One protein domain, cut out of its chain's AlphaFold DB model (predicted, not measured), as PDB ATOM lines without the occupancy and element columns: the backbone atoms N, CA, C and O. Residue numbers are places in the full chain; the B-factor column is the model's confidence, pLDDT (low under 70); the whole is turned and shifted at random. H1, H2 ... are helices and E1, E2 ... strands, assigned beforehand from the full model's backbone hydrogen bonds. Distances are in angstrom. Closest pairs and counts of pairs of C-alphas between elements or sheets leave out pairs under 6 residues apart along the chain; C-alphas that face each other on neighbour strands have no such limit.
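AT A GLANCE: This is residues 4 to 131 of the 444 residues of the protein "C2 domain-containing protein" of Guillardia theta (strain CCMP2712) (UniProt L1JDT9). With little regular structure and long loops, two antiparallel hairpins, E2-E3 and E4-E5, lie near each other, joined at one end by helix H1. The 128 printed residues, 45 of them in named elements, class mixed, run E1-E2-E3-H1-E4-E5-H2. The whole is elongated, 51 by 30 by 29 A, and only just loose, with radius of gyration of the C-alphas 16.8 A.

IN THESE COORDINATES: Find C-alpha 60 at (35.889, -34.230, 2.329), where E2, residues 60 to 67, begins; E3, 75 to 83, is 25.0 A long. H1 is 85 to 89, E4 92 to 98, E5 115 to 121, E1 36 to 38. H2, 125 to 130, ends at (26.340, -31.834, -17.570).

HOW THE PARTS SIT: Within hydrogen-bond range look for N 63 and O 80 in E2-E3, 2.9 A, and N 95 and O 118 in E4-E5, 3.0 A. The closest C-alphas of E3 and E4, 80 and 97, are 6.9 A apart. Every O i to N i+4 pair is within range in H2; H1 has 0 of 1, but 2 of 2 O i to N i+3.

THE WHOLE: The printed part has no cut; links E1 to E2 and E4 to E5 are long; 38 residues have pLDDT under 70.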
ATOM      1  N   VAL A   4      35.302 -20.298 -10.372       67.62
ATOM      2  CA  VAL A   4      35.087 -21.690 -10.778       67.62
ATOM      3  C   VAL A   4      36.410 -22.436 -10.684       67.62
ATOM      4  O   VAL A   4      37.416 -21.985 -11.226       67.62
ATOM      5  N   VAL A   5      36.397 -23.570  -9.990       64.25
ATOM      6  CA  VAL A   5      37.525 -24.493  -9.888       64.25
ATOM      7  C   VAL A   5      37.052 -25.788 -10.533       64.25
ATOM      8  O   VAL A   5      36.418 -26.631  -9.904       64.25
ATOM      9  N   SER A   6      37.245 -25.883 -11.843       50.50
ATOM     10  CA  SER A   6      36.918 -27.072 -12.628       50.50
ATOM     11  C   SER A   6      38.140 -27.443 -13.444       50.50
ATOM     12  O   SER A   6      38.695 -26.563 -14.106       50.50
ATOM     13  N   LYS A   7      38.476 -28.735 -13.438       49.22
ATOM     14  CA  LYS A   7      39.689 -29.348 -13.997       49.22
ATOM     15  C   LYS A   7      40.891 -29.248 -13.066       49.22
ATOM     16  O   LYS A   7      41.880 -28.583 -13.367       49.22
ATOM     17  N   GLY A   8      40.814 -29.955 -11.938       45.31
ATOM     18  CA  GLY A   8      42.050 -30.486 -11.382       45.31
ATOM     19  C   GLY A   8      42.720 -31.340 -12.458       45.31
ATOM     20  O   GLY A   8      42.019 -32.119 -13.112       45.31
ATOM     21  N   PRO A   9      44.029 -31.195 -12.712       40.91
ATOM     22  CA  PRO A   9      44.753 -32.240 -13.424       40.91
ATOM     23  C   PRO A   9      44.547 -33.578 -12.687       40.91
ATOM     24  O   PRO A   9      44.120 -33.574 -11.531       40.91
ATOM     25  N   PRO A  10      44.873 -34.728 -13.297       48.56
ATOM     26  CA  PRO A  10      45.130 -35.947 -12.541       48.56
ATOM     27  C   PRO A  10      46.374 -35.715 -11.662       48.56
ATOM     28  O   PRO A  10      47.460 -36.218 -11.936       48.56
ATOM     29  N   SER A  11      46.258 -34.862 -10.645       44.09
ATOM     30  CA  SER A  11      47.155 -34.848  -9.506       44.09
ATOM     31  C   SER A  11      47.020 -36.181  -8.784       44.09
ATOM     32  O   SER A  11      46.074 -36.944  -9.002       44.09
ATOM     33  N   LEU A  12      48.017 -36.463  -7.950       47.47
ATOM     34  CA  LEU A  12      48.065 -37.631  -7.083       47.47
ATOM     35  C   LEU A  12      46.673 -37.939  -6.494       47.47
ATOM     36  O   LEU A  12      45.956 -37.003  -6.117       47.47
ATOM     37  N   PRO A  13      46.275 -39.223  -6.431       49.25
ATOM     38  CA  PRO A  13      44.968 -39.620  -5.918       49.25
ATOM     39  C   PRO A  13      44.717 -38.960  -4.555       49.25
ATOM     40  O   PRO A  13      45.462 -39.202  -3.608       49.25
ATOM     41  N   GLY A  14      43.698 -38.097  -4.478       52.62
ATOM     42  CA  GLY A  14      43.305 -37.409  -3.241       52.62
ATOM     43  C   GLY A  14      43.236 -35.877  -3.295       52.62
ATOM     44  O   GLY A  14      42.588 -35.295  -2.429       52.62
ATOM     45  N   GLU A  15      43.809 -35.201  -4.299       59.78
ATOM     46  CA  GLU A  15      43.668 -33.739  -4.454       59.78
ATOM     47  C   GLU A  15      43.016 -33.369  -5.794       59.78
ATOM     48  O   GLU A  15      43.651 -33.423  -6.844       59.78
ATOM     49  N   TYR A  16      41.742 -32.961  -5.759       62.94
ATOM     50  CA  TYR A  16      40.944 -32.668  -6.966       62.94
ATOM     51  C   TYR A  16      40.925 -31.204  -7.374       62.94
ATOM     52  O   TYR A  16      40.728 -30.880  -8.541       62.94
ATOM     53  N   ALA A  17      41.058 -30.300  -6.411       75.75
ATOM     54  CA  ALA A  17      40.965 -28.874  -6.658       75.75
ATOM     55  C   ALA A  17      41.560 -28.115  -5.478       75.75
ATOM     56  O   ALA A  17      41.089 -28.241  -4.350       75.75
ATOM     57  N   LYS A  18      42.558 -27.272  -5.751       85.12
ATOM     58  CA  LYS A  18      43.085 -26.321  -4.772       85.12
ATOM     59  C   LYS A  18      42.726 -24.913  -5.207       85.12
ATOM     60  O   LYS A  18      43.071 -24.476  -6.303       85.12
ATOM     61  N   VAL A  19      42.040 -24.185  -4.336       90.38
ATOM     62  CA  VAL A  19      41.724 -22.776  -4.549       90.38
ATOM     63  C   VAL A  19      42.090 -21.976  -3.316       90.38
ATOM     64  O   VAL A  19      41.881 -22.414  -2.191       90.38
ATOM     65  N   LYS A  20      42.661 -20.795  -3.548       94.00
ATOM     66  CA  LYS A  20      43.002 -19.835  -2.501       94.00
ATOM     67  C   LYS A  20      42.055 -18.643  -2.543       94.00
ATOM     68  O   LYS A  20      41.648 -18.204  -3.633       94.00
ATOM     69  N   SER A  21      41.736 -18.138  -1.355       96.38
ATOM     70  CA  SER A  21      41.006 -16.892  -1.166       96.38
ATOM     71  C   SER A  21      41.890 -15.670  -1.443       96.38
ATOM     72  O   SER A  21      43.068 -15.794  -1.778       96.38
ATOM     73  N   ARG A  22      41.310 -14.466  -1.363       96.50
ATOM     74  CA  ARG A  22      42.100 -13.227  -1.295       96.50
ATOM     75  C   ARG A  22      42.685 -13.067   0.107       96.50
ATOM     76  O   ARG A  22      42.018 -13.397   1.084       96.50
ATOM     77  N   ILE A  23      43.867 -12.466   0.182       97.38
ATOM     78  CA  ILE A  23      44.476 -12.055   1.447       97.38
ATOM     79  C   ILE A  23      43.676 -10.877   2.018       97.38
ATOM     80  O   ILE A  23      43.359  -9.925   1.299       97.38
ATOM     81  N   VAL A  24      43.345 -10.945   3.307       97.75
ATOM     82  CA  VAL A  24      42.704  -9.857   4.057       97.75
ATOM     83  C   VAL A  24      43.739  -9.298   5.026       97.75
ATOM     84  O   VAL A  24      44.047  -9.912   6.038       97.75
ATOM     85  N   SER A  25      44.309  -8.138   4.708       96.94
ATOM     86  CA  SER A  25      45.392  -7.558   5.508       96.94
ATOM     87  C   SER A  25      44.887  -6.924   6.806       96.94
ATOM     88  O   SER A  25      43.888  -6.204   6.772       96.94
ATOM     89  N   LYS A  26      45.664  -7.059   7.890       95.62
ATOM     90  CA  LYS A  26      45.495  -6.316   9.156       95.62
ATOM     91  C   LYS A  26      44.122  -6.519   9.816       95.62
ATOM     92  O   LYS A  26      43.456  -5.550  10.175       95.62
ATOM     93  N   SER A  27      43.683  -7.769   9.961       96.88
ATOM     94  CA  SER A  27      42.387  -8.089  10.565       96.88
ATOM     95  C   SER A  27      42.452  -9.349  11.422       96.88
ATOM     96  O   SER A  27      42.762 -10.414  10.908       96.88
ATOM     97  N   LEU A  28      42.039  -9.239  12.688       95.25
ATOM     98  CA  LEU A  28      41.866 -10.382  13.599       95.25
ATOM     99  C   LEU A  28      40.575 -11.178  13.333       95.25
ATOM    100  O   LEU A  28      40.420 -12.292  13.816       95.25
ATOM    101  N   ASN A  29      39.631 -10.608  12.578       96.88
ATOM    102  CA  ASN A  29      38.371 -11.254  12.199       96.88
ATOM    103  C   ASN A  29      38.099 -11.040  10.698       96.88
ATOM    104  O   ASN A  29      37.265 -10.205  10.323       96.88
ATOM    105  N   PRO A  30      38.894 -11.680   9.817       97.62
ATOM    106  CA  PRO A  30      38.848 -11.423   8.384       97.62
ATOM    107  C   PRO A  30      37.500 -11.827   7.773       97.62
ATOM    108  O   PRO A  30      36.994 -12.926   7.985       97.62
ATOM    109  N   LYS A  31      36.938 -10.942   6.943       97.88
ATOM    110  CA  LYS A  31      35.750 -11.228   6.127       97.88
ATOM    111  C   LYS A  31      36.164 -11.534   4.696       97.88
ATOM    112  O   LYS A  31      36.519 -10.638   3.927       97.88
ATOM    113  N   PHE A  32      36.130 -12.812   4.334       97.06
ATOM    114  CA  PHE A  32      36.513 -13.234   2.990       97.06
ATOM    115  C   PHE A  32      35.428 -12.899   1.963       97.06
ATOM    116  O   PHE A  32      35.753 -12.318   0.926       97.06
ATOM    117  N   ASP A  33      34.162 -13.218   2.256       96.06
ATOM    118  CA  ASP A  33      32.987 -13.035   1.381       96.06
ATOM    119  C   ASP A  33      33.193 -13.565  -0.049       96.06
ATOM    120  O   ASP A  33      32.744 -12.987  -1.043       96.06
ATOM    121  N   GLN A  34      33.909 -14.686  -0.163       96.00
ATOM    122  CA  GLN A  34      34.226 -15.320  -1.437       96.00
ATOM    123  C   GLN A  34      33.409 -16.584  -1.661       96.00
ATOM    124  O   GLN A  34      33.150 -17.360  -0.747       96.00
ATOM    125  N   LYS A  35      33.006 -16.778  -2.919       94.69
ATOM    126  CA  LYS A  35      32.222 -17.928  -3.361       94.69
ATOM    127  C   LYS A  35      33.035 -18.745  -4.354       94.69
ATOM    128  O   LYS A  35      33.441 -18.234  -5.403       94.69
ATOM    129  N   PHE A  36      33.228 -20.013  -4.024       91.69
ATOM    130  CA  PHE A  36      33.894 -20.992  -4.870       91.69
ATOM    131  C   PHE A  36      32.860 -21.965  -5.425       91.69
ATOM    132  O   PHE A  36      31.917 -22.336  -4.727       91.69
ATOM    133  N   LYS A  37      33.025 -22.359  -6.690       88.06
ATOM    134  CA  LYS A  37      32.249 -23.444  -7.298       88.06
ATOM    135  C   LYS A  37      33.210 -24.586  -7.596       88.06
ATOM    136  O   LYS A  37      34.123 -24.406  -8.401       88.06
ATOM    137  N   LEU A  38      33.008 -25.710  -6.919       83.19
ATOM    138  CA  LEU A  38      33.779 -26.936  -7.101       83.19
ATOM    139  C   LEU A  38      32.949 -27.906  -7.939       83.19
ATOM    140  O   LEU A  38      31.765 -28.099  -7.661       83.19
ATOM    141  N   TYR A  39      33.568 -28.484  -8.961       77.75
ATOM    142  CA  TYR A  39      32.973 -29.557  -9.749       77.75
ATOM    143  C   TYR A  39      33.536 -30.873  -9.228       77.75
ATOM    144  O   TYR A  39      34.749 -31.071  -9.234       77.75
ATOM    145  N   LEU A  40      32.654 -31.726  -8.720       75.06
ATOM    146  CA  LEU A  40      33.004 -33.045  -8.214       75.06
ATOM    147  C   LEU A  40      32.631 -34.047  -9.307       75.06
ATOM    148  O   LEU A  40      31.468 -34.123  -9.697       75.06
ATOM    149  N   GLU A  41      33.625 -34.744  -9.842       68.56
ATOM    150  CA  GLU A  41      33.439 -35.822 -10.821       68.56
ATOM    151  C   GLU A  41      33.568 -37.179 -10.104       68.56
ATOM    152  O   GLU A  41      33.709 -37.212  -8.892       68.56
ATOM    153  N   GLY A  42      33.500 -38.314 -10.803       56.25
ATOM    154  CA  GLY A  42      34.069 -39.569 -10.289       56.25
ATOM    155  C   GLY A  42      33.389 -40.236  -9.083       56.25
ATOM    156  O   GLY A  42      34.076 -40.782  -8.218       56.25
ATOM    157  N   GLY A  43      32.058 -40.273  -9.034       58.00
ATOM    158  CA  GLY A  43      31.371 -41.212  -8.151       58.00
ATOM    159  C   GLY A  43      30.263 -41.989  -8.807       58.00
ATOM    160  O   GLY A  43      29.453 -41.429  -9.541       58.00
ATOM    161  N   ASN A  44      30.230 -43.282  -8.495       55.06
ATOM    162  CA  ASN A  44      29.107 -44.124  -8.850       55.06
ATOM    163  C   ASN A  44      27.972 -43.859  -7.862       55.06
ATOM    164  O   ASN A  44      28.120 -43.972  -6.644       55.06
ATOM    165  N   LEU A  45      26.825 -43.490  -8.416       54.97
ATOM    166  CA  LEU A  45      25.554 -43.700  -7.744       54.97
ATOM    167  C   LEU A  45      25.330 -45.215  -7.698       54.97
ATOM    168  O   LEU A  45      25.632 -45.913  -8.665       54.97
ATOM    169  N   SER A  46      24.835 -45.726  -6.579       59.84
ATOM    170  CA  SER A  46      24.289 -47.075  -6.542       59.84
ATOM    171  C   SER A  46      23.078 -47.165  -7.465       59.84
ATOM    172  O   SER A  46      22.496 -46.146  -7.847       59.84
ATOM    173  N   ASP A  47      22.635 -48.388  -7.745       68.50
ATOM    174  CA  ASP A  47      21.423 -48.654  -8.532       68.50
ATOM    175  C   ASP A  47      20.161 -47.979  -7.949       68.50
ATOM    176  O   ASP A  47      19.166 -47.797  -8.646       68.50
ATOM    177  N   HIS A  48      20.208 -47.549  -6.684       61.72
ATOM    178  CA  HIS A  48      19.135 -46.826  -5.994       61.72
ATOM    179  C   HIS A  48      19.304 -45.298  -6.006       61.72
ATOM    180  O   HIS A  48      18.629 -44.601  -5.252       61.72
ATOM    181  N   GLY A  49      20.233 -44.751  -6.796       54.62
ATOM    182  CA  GLY A  49      20.499 -43.310  -6.828       54.62
ATOM    183  C   GLY A  49      21.140 -42.770  -5.544       54.62
ATOM    184  O   GLY A  49      21.230 -41.556  -5.358       54.62
ATOM    185  N   VAL A  50      21.609 -43.653  -4.658       55.28
ATOM    186  CA  VAL A  50      22.347 -43.277  -3.451       55.28
ATOM    187  C   VAL A  50      23.817 -43.206  -3.821       55.28
ATOM    188  O   VAL A  50      24.371 -44.163  -4.348       55.28
ATOM    189  N   TYR A  51      24.478 -42.087  -3.551       55.38
ATOM    190  CA  TYR A  51      25.904 -41.945  -3.837       55.38
ATOM    191  C   TYR A  51      26.720 -42.858  -2.905       55.38
ATOM    192  O   TYR A  51      27.088 -42.478  -1.793       55.38
ATOM    193  N   GLN A  52      26.960 -44.101  -3.330       54.59
ATOM    194  CA  GLN A  52      27.728 -45.092  -2.582       54.59
ATOM    195  C   GLN A  52      29.197 -44.859  -2.853       54.59
ATOM    196  O   GLN A  52      29.798 -45.437  -3.755       54.59
ATOM    197  N   ASN A  53      29.773 -43.948  -2.083       54.81
ATOM    198  CA  ASN A  53      31.133 -43.545  -2.350       54.81
ATOM    199  C   ASN A  53      31.922 -43.400  -1.046       54.81
ATOM    200  O   ASN A  53      32.512 -42.369  -0.742       54.81
ATOM    201  N   HIS A  54      31.946 -44.486  -0.264       51.88
ATOM    202  CA  HIS A  54      32.890 -44.642   0.850       51.88
ATOM    203  C   HIS A  54      34.347 -44.603   0.364       51.88
ATOM    204  O   HIS A  54      35.233 -44.179   1.099       51.88
ATOM    205  N   SER A  55      34.572 -44.996  -0.891       47.84
ATOM    206  CA  SER A  55      35.855 -44.930  -1.592       47.84
ATOM    207  C   SER A  55      35.957 -43.718  -2.525       47.84
ATOM    208  O   SER A  55      36.912 -43.639  -3.298       47.84
ATOM    209  N   ALA A  56      35.002 -42.772  -2.466       52.59
ATOM    210  CA  ALA A  56      35.090 -41.566  -3.277       52.59
ATOM    211  C   ALA A  56      36.327 -40.824  -2.853       52.59
ATOM    212  O   ALA A  56      36.499 -40.535  -1.668       52.59
ATOM    213  N   PRO A  57      37.077 -40.319  -3.810       53.78
ATOM    214  CA  PRO A  57      38.155 -39.421  -3.481       53.78
ATOM    215  C   PRO A  57      37.616 -37.975  -3.234       53.78
ATOM    216  O   PRO A  57      38.384 -37.045  -3.021       53.78
ATOM    217  N   PHE A  58      36.281 -37.801  -3.148       64.06
ATOM    218  CA  PHE A  58      35.544 -36.535  -2.949       64.06
ATOM    219  C   PHE A  58      34.739 -36.461  -1.638       64.06
ATOM    220  O   PHE A  58      33.737 -35.749  -1.555       64.06
ATOM    221  N   THR A  59      35.118 -37.217  -0.612       72.75
ATOM    222  CA  THR A  59      34.339 -37.304   0.635       72.75
ATOM    223  C   THR A  59      34.495 -36.094   1.551       72.75
ATOM    224  O   THR A  59      33.674 -35.931   2.452       72.75
ATOM    225  N   MET A  60      35.501 -35.237   1.341       85.50
ATOM    226  CA  MET A  60      35.889 -34.230   2.329       85.50
ATOM    227  C   MET A  60      36.378 -32.921   1.699       85.50
ATOM    228  O   MET A  60      37.243 -32.912   0.828       85.50
ATOM    229  N   LEU A  61      35.843 -31.800   2.179       90.81
ATOM    230  CA  LEU A  61      36.369 -30.465   1.934       90.81
ATOM    231  C   LEU A  61      37.391 -30.129   3.017       90.81
ATOM    232  O   LEU A  61      37.051 -30.061   4.197       90.81
ATOM    233  N   ARG A  62      38.625 -29.874   2.588       92.62
ATOM    234  CA  ARG A  62      39.718 -29.390   3.430       92.62
ATOM    235  C   ARG A  62      39.849 -27.876   3.279       92.62
ATOM    236  O   ARG A  62      40.082 -27.386   2.174       92.62
ATOM    237  N   VAL A  63      39.706 -27.136   4.374       95.25
ATOM    238  CA  VAL A  63      39.913 -25.681   4.424       95.25
ATOM    239  C   VAL A  63      41.098 -25.403   5.329       95.25
ATOM    240  O   VAL A  63      41.016 -25.651   6.521       95.25
ATOM    241  N   GLN A  64      42.187 -24.886   4.771       95.38
ATOM    242  CA  GLN A  64      43.376 -24.506   5.533       95.38
ATOM    243  C   GLN A  64      43.420 -22.986   5.693       95.38
ATOM    244  O   GLN A  64      43.193 -22.259   4.719       95.38
ATOM    245  N   MET A  65      43.715 -22.522   6.903       96.62
ATOM    246  CA  MET A  65      43.913 -21.113   7.218       96.62
ATOM    247  C   MET A  65      45.406 -20.826   7.367       96.62
ATOM    248  O   MET A  65      46.134 -21.609   7.971       96.62
ATOM    249  N   PHE A  66      45.848 -19.705   6.810       95.75
ATOM    250  CA  PHE A  66      47.235 -19.260   6.871       95.75
ATOM    251  C   PHE A  66      47.277 -17.779   7.236       95.75
ATOM    252  O   PHE A  66      46.477 -17.004   6.695       95.75
ATOM    253  N   ASP A  67      48.210 -17.397   8.104       95.31
ATOM    254  CA  ASP A  67      48.599 -16.006   8.290       95.31
ATOM    255  C   ASP A  67      49.600 -15.631   7.195       95.31
ATOM    256  O   ASP A  67      50.583 -16.333   6.958       95.31
ATOM    257  N   ASN A  68      49.302 -14.560   6.463       96.31
ATOM    258  CA  ASN A  68      50.136 -14.134   5.348       96.31
ATOM    259  C   ASN A  68      51.079 -13.029   5.809       96.31
ATOM    260  O   ASN A  68      50.713 -11.847   5.834       96.31
ATOM    261  N   ASP A  69      52.315 -13.420   6.076       93.31
ATOM    262  CA  ASP A  69      53.393 -12.488   6.329       93.31
ATOM    263  C   ASP A  69      54.066 -12.027   5.038       93.31
ATOM    264  O   ASP A  69      54.350 -12.790   4.118       93.31
ATOM    265  N   LYS A  70      54.377 -10.730   4.962       94.00
ATOM    266  CA  LYS A  70      55.059 -10.159   3.785       94.00
ATOM    267  C   LYS A  70      56.548 -10.490   3.721       94.00
ATOM    268  O   LYS A  70      57.150 -10.317   2.663       94.00
ATOM    269  N   LEU A  71      57.143 -10.834   4.861       94.75
ATOM    270  CA  LEU A  71      58.588 -11.019   5.025       94.75
ATOM    271  C   LEU A  71      58.960 -12.457   5.420       94.75
ATOM    272  O   LEU A  71      60.127 -12.820   5.279       94.75
ATOM    273  N   SER A  72      57.990 -13.252   5.878       94.44
ATOM    274  CA  SER A  72      58.128 -14.655   6.286       94.44
ATOM    275  C   SER A  72      57.384 -15.580   5.317       94.44
ATOM    276  O   SER A  72      56.724 -15.132   4.378       94.44
ATOM    277  N   LEU A  73      57.525 -16.891   5.527       94.31
ATOM    278  CA  LEU A  73      56.614 -17.872   4.942       94.31
ATOM    279  C   LEU A  73      55.222 -17.731   5.576       94.31
ATOM    280  O   LEU A  73      55.100 -17.215   6.678       94.31
ATOM    281  N   ASP A  74      54.189 -18.180   4.862       94.88
ATOM    282  CA  ASP A  74      52.826 -18.205   5.394       94.88
ATOM    283  C   ASP A  74      52.757 -19.157   6.604       94.88
ATOM    284  O   ASP A  74      53.028 -20.355   6.455       94.88
ATOM    285  N   ASP A  75      52.342 -18.647   7.764       92.31
ATOM    286  CA  ASP A  75      52.210 -19.440   8.988       92.31
ATOM    287  C   ASP A  75      50.863 -20.172   8.985       92.31
ATOM    288  O   ASP A  75      49.792 -19.571   8.873       92.31
ATOM    289  N   PHE A  76      50.892 -21.501   9.066       93.31
ATOM    290  CA  PHE A  76      49.676 -22.315   9.106       93.31
ATOM    291  C   PHE A  76      48.939 -22.090  10.423       93.31
ATOM    292  O   PHE A  76      49.505 -22.374  11.463       93.31
ATOM    293  N   MET A  77      47.683 -21.637  10.377       93.81
ATOM    294  CA  MET A  77      46.873 -21.333  11.567       93.81
ATOM    295  C   MET A  77      45.915 -22.458  11.972       93.81
ATOM    296  O   MET A  77      45.260 -22.351  13.004       93.81
ATOM    297  N   GLY A  78      45.739 -23.481  11.132       94.88
ATOM    298  CA  GLY A  78      44.799 -24.574  11.371       94.88
ATOM    299  C   GLY A  78      43.976 -24.973  10.147       94.88
ATOM    300  O   GLY A  78      44.003 -24.339   9.085       94.88
ATOM    301  N   GLU A  79      43.219 -26.053  10.300       95.38
ATOM    302  CA  GLU A  79      42.442 -26.688   9.241       95.38
ATOM    303  C   GLU A  79      41.029 -27.054   9.701       95.38
ATOM    304  O   GLU A  79      40.802 -27.403  10.850       95.38
ATOM    305  N   ILE A  80      40.073 -27.030   8.772       95.69
ATOM    306  CA  ILE A  80      38.754 -27.644   8.933       95.69
ATOM    307  C   ILE A  80      38.590 -28.753   7.900       95.69
ATOM    308  O   ILE A  80      38.886 -28.574   6.713       95.69
ATOM    309  N   ARG A  81      38.030 -29.875   8.352       93.56
ATOM    310  CA  ARG A  81      37.638 -31.013   7.522       93.56
ATOM    311  C   ARG A  81      36.124 -31.177   7.545       93.56
ATOM    312  O   ARG A  81      35.554 -31.583   8.551       93.56
ATOM    313  N   VAL A  82      35.460 -30.867   6.432       92.38
ATOM    314  CA  VAL A  82      34.000 -30.995   6.316       92.38
ATOM    315  C   VAL A  82      33.644 -32.167   5.405       92.38
ATOM    316  O   VAL A  82      33.965 -32.112   4.215       92.38
ATOM    317  N   PRO A  83      32.957 -33.213   5.895       88.06
ATOM    318  CA  PRO A  83      32.480 -34.280   5.029       88.06
ATOM    319  C   PRO A  83      31.432 -33.737   4.049       88.06
ATOM    320  O   PRO A  83      30.495 -33.039   4.436       88.06
ATOM    321  N   LEU A  84      31.580 -34.065   2.766       86.00
ATOM    322  CA  LEU A  84      30.688 -33.606   1.699       86.00
ATOM    323  C   LEU A  84      29.470 -34.519   1.506       86.00
ATOM    324  O   LEU A  84      28.475 -34.072   0.943       86.00
ATOM    325  N   CYS A  85      29.497 -35.764   2.000       79.81
ATOM    326  CA  CYS A  85      28.378 -36.704   1.847       79.81
ATOM    327  C   CYS A  85      27.037 -36.147   2.369       79.81
ATOM    328  O   CYS A  85      26.051 -36.225   1.633       79.81
ATOM    329  N   PRO A  86      26.967 -35.509   3.558       81.81
ATOM    330  CA  PRO A  86      25.716 -34.927   4.044       81.81
ATOM    331  C   PRO A  86      25.157 -33.808   3.156       81.81
ATOM    332  O   PRO A  86      23.961 -33.558   3.189       81.81
ATOM    333  N   LEU A  87      25.976 -33.130   2.341       81.19
ATOM    334  CA  LEU A  87      25.496 -32.072   1.439       81.19
ATOM    335  C   LEU A  87      24.682 -32.605   0.258       81.19
ATOM    336  O   LEU A  87      23.967 -31.844  -0.388       81.19
ATOM    337  N   MET A  88      24.788 -33.895  -0.056       73.56
ATOM    338  CA  MET A  88      24.025 -34.483  -1.160       73.56
ATOM    339  C   MET A  88      22.539 -34.635  -0.802       73.56
ATOM    340  O   MET A  88      21.665 -34.440  -1.658       73.56
ATOM    341  N   THR A  89      22.260 -34.925   0.473       72.06
ATOM    342  CA  THR A  89      20.909 -35.014   1.046       72.06
ATOM    343  C   THR A  89      20.452 -33.661   1.598       72.06
ATOM    344  O   THR A  89      19.339 -33.216   1.317       72.06
ATOM    345  N   CYS A  90      21.329 -32.935   2.296       61.59
ATOM    346  CA  CYS A  90      21.053 -31.609   2.844       61.59
ATOM    347  C   CYS A  90      21.395 -30.504   1.838       61.59
ATOM    348  O   CYS A  90      22.556 -30.267   1.515       61.59
ATOM    349  N   ARG A  91      20.390 -29.735   1.400       77.31
ATOM    350  CA  ARG A  91      20.563 -28.681   0.380       77.31
ATOM    351  C   ARG A  91      21.612 -27.620   0.748       77.31
ATOM    352  O   ARG A  91      22.168 -26.985  -0.147       77.31
ATOM    353  N   THR A  92      21.858 -27.356   2.030       90.81
ATOM    354  CA  THR A  92      22.845 -26.365   2.492       90.81
ATOM    355  C   THR A  92      23.356 -26.729   3.890       90.81
ATOM    356  O   THR A  92      22.550 -26.998   4.775       90.81
ATOM    357  N   LEU A  93      24.676 -26.705   4.087       92.81
ATOM    358  CA  LEU A  93      25.341 -26.760   5.392       92.81
ATOM    359  C   LEU A  93      25.928 -25.382   5.688       92.81
ATOM    360  O   LEU A  93      26.668 -24.840   4.869       92.81
ATOM    361  N   GLU A  94      25.599 -24.802   6.834       95.81
ATOM    362  CA  GLU A  94      26.004 -23.441   7.185       95.81
ATOM    363  C   GLU A  94      26.273 -23.342   8.686       95.81
ATOM    364  O   GLU A  94      25.478 -23.830   9.488       95.81
ATOM    365  N   GLY A  95      27.396 -22.738   9.072       96.38
ATOM    366  CA  GLY A  95      27.763 -22.635  10.481       96.38
ATOM    367  C   GLY A  95      29.200 -22.195  10.726       96.38
ATOM    368  O   GLY A  95      29.983 -21.994   9.796       96.38
ATOM    369  N   TRP A  96      29.520 -22.033  12.008       97.75
ATOM    370  CA  TRP A  96      30.884 -21.837  12.492       97.75
ATOM    371  C   TRP A  96      31.558 -23.192  12.697       97.75
ATOM    372  O   TRP A  96      30.965 -24.083  13.301       97.75
ATOM    373  N   PHE A  97      32.788 -23.313  12.214       97.00
ATOM    374  CA  PHE A  97      33.636 -24.493  12.344       97.00
ATOM    375  C   PHE A  97      34.904 -24.097  13.092       97.00
ATOM    376  O   PHE A  97      35.523 -23.087  12.744       97.00
ATOM    377  N   ASP A  98      35.266 -24.864  14.114       96.69
ATOM    378  CA  ASP A  98      36.501 -24.662  14.865       96.69
ATOM    379  C   ASP A  98      37.701 -25.122  14.025       96.69
ATOM    380  O   ASP A  98      37.607 -26.104  13.287       96.69
ATOM    381  N   LEU A  99      38.803 -24.372  14.081       96.38
ATOM    382  CA  LEU A  99      40.056 -24.776  13.448       96.38
ATOM    383  C   LEU A  99      40.715 -25.882  14.280       96.38
ATOM    384  O   LEU A  99      40.824 -25.766  15.498       96.38
ATOM    385  N   GLU A 100      41.188 -26.921  13.605       94.56
ATOM    386  CA  GLU A 100      41.929 -28.035  14.190       94.56
ATOM    387  C   GLU A 100      43.405 -27.965  13.776       94.56
ATOM    388  O   GLU A 100      43.741 -27.459  12.700       94.56
ATOM    389  N   ASP A 101      44.284 -28.517  14.611       91.44
ATOM    390  CA  ASP A 101      45.688 -28.752  14.278       91.44
ATOM    391  C   ASP A 101      45.935 -30.252  14.070       91.44
ATOM    392  O   ASP A 101      46.250 -30.973  15.018       91.44
ATOM    393  N   PRO A 102      45.757 -30.766  12.842       83.12
ATOM    394  CA  PRO A 102      45.938 -32.186  12.585       83.12
ATOM    395  C   PRO A 102      47.406 -32.622  12.628       83.12
ATOM    396  O   PRO A 102      47.663 -33.823  12.709       83.12
ATOM    397  N   GLU A 103      48.354 -31.689  12.518       82.50
ATOM    398  CA  GLU A 103      49.787 -31.998  12.491       82.50
ATOM    399  C   GLU A 103      50.424 -31.889  13.882       82.50
ATOM    400  O   GLU A 103      51.570 -32.304  14.047       82.50
ATOM    401  N   GLY A 104      49.682 -31.393  14.883       82.88
ATOM    402  CA  GLY A 104      50.237 -31.092  16.202       82.88
ATOM    403  C   GLY A 104      51.404 -30.111  16.095       82.88
ATOM    404  O   GLY A 104      52.382 -30.229  16.827       82.88
ATOM    405  N   ALA A 105      51.339 -29.210  15.110       72.94
ATOM    406  CA  ALA A 105      52.350 -28.194  14.867       72.94
ATOM    407  C   ALA A 105      52.463 -27.212  16.043       72.94
ATOM    408  O   ALA A 105      53.511 -26.591  16.221       72.94
ATOM    409  N   TYR A 106      51.407 -27.091  16.847       78.31
ATOM    410  CA  TYR A 106      51.398 -26.304  18.066       78.31
ATOM    411  C   TYR A 106      51.666 -27.181  19.291       78.31
ATOM    412  O   TYR A 106      51.030 -28.216  19.494       78.31
ATOM    413  N   GLU A 107      52.614 -26.747  20.123       77.81
ATOM    414  CA  GLU A 107      52.855 -27.352  21.432       77.81
ATOM    415  C   GLU A 107      51.569 -27.300  22.278       77.81
ATOM    416  O   GLU A 107      50.802 -26.337  22.207       77.81
ATOM    417  N   GLU A 108      51.328 -28.343  23.082       73.81
ATOM    418  CA  GLU A 108      50.061 -28.582  23.803       73.81
ATOM    419  C   GLU A 108      49.581 -27.404  24.677       73.81
ATOM    420  O   GLU A 108      48.404 -27.341  25.038       73.81
ATOM    421  N   GLU A 109      50.467 -26.467  25.023       79.88
ATOM    422  CA  GLU A 109      50.161 -25.343  25.908       79.88
ATOM    423  C   GLU A 109      49.264 -24.274  25.260       79.88
ATOM    424  O   GLU A 109      48.509 -23.599  25.968       79.88
ATOM    425  N   GLU A 110      49.257 -24.151  23.928       80.06
ATOM    426  CA  GLU A 110      48.403 -23.191  23.224       80.06
ATOM    427  C   GLU A 110      47.623 -23.853  22.080       80.06
ATOM    428  O   GLU A 110      48.060 -23.826  20.929       80.06
ATOM    429  N   PRO A 111      46.427 -24.417  22.355       75.81
ATOM    430  CA  PRO A 111      45.610 -24.998  21.299       75.81
ATOM    431  C   PRO A 111      45.261 -23.931  20.261       75.81
ATOM    432  O   PRO A 111      45.024 -22.769  20.610       75.81
ATOM    433  N   VAL A 112      45.173 -24.346  18.995       76.12
ATOM    434  CA  VAL A 112      44.720 -23.488  17.896       76.12
ATOM    435  C   VAL A 112      43.422 -22.786  18.280       76.12
ATOM    436  O   VAL A 112      42.399 -23.406  18.569       76.12
ATOM    437  N   LYS A 113      43.467 -21.453  18.287       85.31
ATOM    438  CA  LYS A 113      42.325 -20.592  18.598       85.31
ATOM    439  C   LYS A 113      41.839 -19.946  17.313       85.31
ATOM    440  O   LYS A 113      42.415 -18.974  16.834       85.31
ATOM    441  N   GLY A 114      40.733 -20.442  16.776       95.06
ATOM    442  CA  GLY A 114      40.078 -19.788  15.652       95.06
ATOM    443  C   GLY A 114      38.851 -20.539  15.174       95.06
ATOM    444  O   GLY A 114      38.703 -21.735  15.402       95.06
ATOM    445  N   ARG A 115      37.948 -19.807  14.520       97.12
ATOM    446  CA  ARG A 115      36.735 -20.365  13.920       97.12
ATOM    447  C   ARG A 115      36.500 -19.740  12.563       97.12
ATOM    448  O   ARG A 115      36.729 -18.544  12.384       97.12
ATOM    449  N   VAL A 116      35.984 -20.524  11.629       97.50
ATOM    450  CA  VAL A 116      35.631 -20.060  10.287       97.50
ATOM    451  C   VAL A 116      34.152 -20.299  10.053       97.50
ATOM    452  O   VAL A 116      33.635 -21.385  10.296       97.50
ATOM    453  N   TYR A 117      33.462 -19.275   9.565       97.88
ATOM    454  CA  TYR A 117      32.092 -19.424   9.103       97.88
ATOM    455  C   TYR A 117      32.085 -19.929   7.662       97.88
ATOM    456  O   TYR A 117      32.657 -19.288   6.776       97.88
ATOM    457  N   LEU A 118      31.421 -21.055   7.415       97.31
ATOM    458  CA  LEU A 118      31.284 -21.633   6.082       97.31
ATOM    459  C   LEU A 118      29.808 -21.798   5.733       97.31
ATOM    460  O   LEU A 118      28.992 -22.170   6.574       97.31
ATOM    461  N   ARG A 119      29.491 -21.572   4.456       96.19
ATOM    462  CA  ARG A 119      28.205 -21.912   3.844       96.19
ATOM    463  C   ARG A 119      28.453 -22.746   2.596       96.19
ATOM    464  O   ARG A 119      28.934 -22.240   1.583       96.19
ATOM    465  N   LEU A 120      28.101 -24.019   2.668       94.44
ATOM    466  CA  LEU A 120      28.252 -25.006   1.612       94.44
ATOM    467  C   LEU A 120      26.872 -25.340   1.051       94.44
ATOM    468  O   LEU A 120      25.947 -25.648   1.796       94.44
ATOM    469  N   LYS A 121      26.716 -25.269  -0.269       92.19
ATOM    470  CA  LYS A 121      25.452 -25.560  -0.954       92.19
ATOM    471  C   LYS A 121      25.707 -26.549  -2.079       92.19
ATOM    472  O   LYS A 121      26.506 -26.258  -2.969       92.19
ATOM    473  N   TRP A 122      24.993 -27.671  -2.064       87.56
ATOM    474  CA  TRP A 122      24.976 -28.587  -3.197       87.56
ATOM    475  C   TRP A 122      24.099 -28.013  -4.309       87.56
ATOM    476  O   TRP A 122      22.943 -27.648  -4.081       87.56
ATOM    477  N   ASN A 123      24.652 -27.899  -5.514       83.94
ATOM    478  CA  ASN A 123      23.920 -27.405  -6.673       83.94
ATOM    479  C   ASN A 123      23.549 -28.576  -7.593       83.94
ATOM    480  O   ASN A 123      24.384 -29.042  -8.367       83.94
ATOM    481  N   ARG A 124      22.293 -29.039  -7.508       72.50
ATOM    482  CA  ARG A 124      21.768 -30.117  -8.365       72.50
ATOM    483  C   ARG A 124      21.603 -29.689  -9.820       72.50
ATOM    484  O   ARG A 124      21.721 -30.539 -10.694       72.50
ATOM    485  N   ASP A 125      21.415 -28.402 -10.093       70.31
ATOM    486  CA  ASP A 125      21.210 -27.903 -11.459       70.31
ATOM    487  C   ASP A 125      22.440 -28.196 -12.340       70.31
ATOM    488  O   ASP A 125      22.325 -28.428 -13.539       70.31
ATOM    489  N   CYS A 126      23.620 -28.328 -11.721       59.06
ATOM    490  CA  CYS A 126      24.852 -28.726 -12.403       59.06
ATOM    491  C   CYS A 126      24.845 -30.188 -12.890       59.06
ATOM    492  O   CYS A 126      25.530 -30.497 -13.863       59.06
ATOM    493  N   LEU A 127      24.078 -31.085 -12.254       56.22
ATOM    494  CA  LEU A 127      23.899 -32.462 -12.734       56.22
ATOM    495  C   LEU A 127      23.059 -32.493 -14.016       56.22
ATOM    496  O   LEU A 127      23.260 -33.359 -14.861       56.22
ATOM    497  N   LEU A 128      22.146 -31.533 -14.180       52.94
ATOM    498  CA  LEU A 128      21.284 -31.431 -15.356       52.94
ATOM    499  C   LEU A 128      21.990 -30.740 -16.528       52.94
ATOM    500  O   LEU A 128      21.781 -31.130 -17.671       52.94
ATOM    501  N   GLU A 129      22.862 -29.765 -16.254       50.97
ATOM    502  CA  GLU A 129      23.644 -29.065 -17.286       50.97
ATOM    503  C   GLU A 129      24.762 -29.932 -17.897       50.97
ATOM    504  O   GLU A 129      25.151 -29.712 -19.044       50.97
ATOM    505  N   GLY A 130      25.278 -30.913 -17.143       43.19
ATOM    506  CA  GLY A 130      26.340 -31.834 -17.570       43.19
ATOM    507  C   GLY A 130      25.880 -33.261 -17.877       43.19
ATOM    508  O   GLY A 130      26.680 -34.051 -18.380       43.19
ATOM    509  N   SER A 131      24.613 -33.609 -17.610       36.84
ATOM    510  CA  SER A 131      24.030 -34.849 -18.115       36.84
ATOM    511  C   SER A 131      23.983 -34.738 -19.631       36.84
ATOM    512  O   SER A 131      23.096 -34.116 -20.219       36.84
TER     513      SER A 131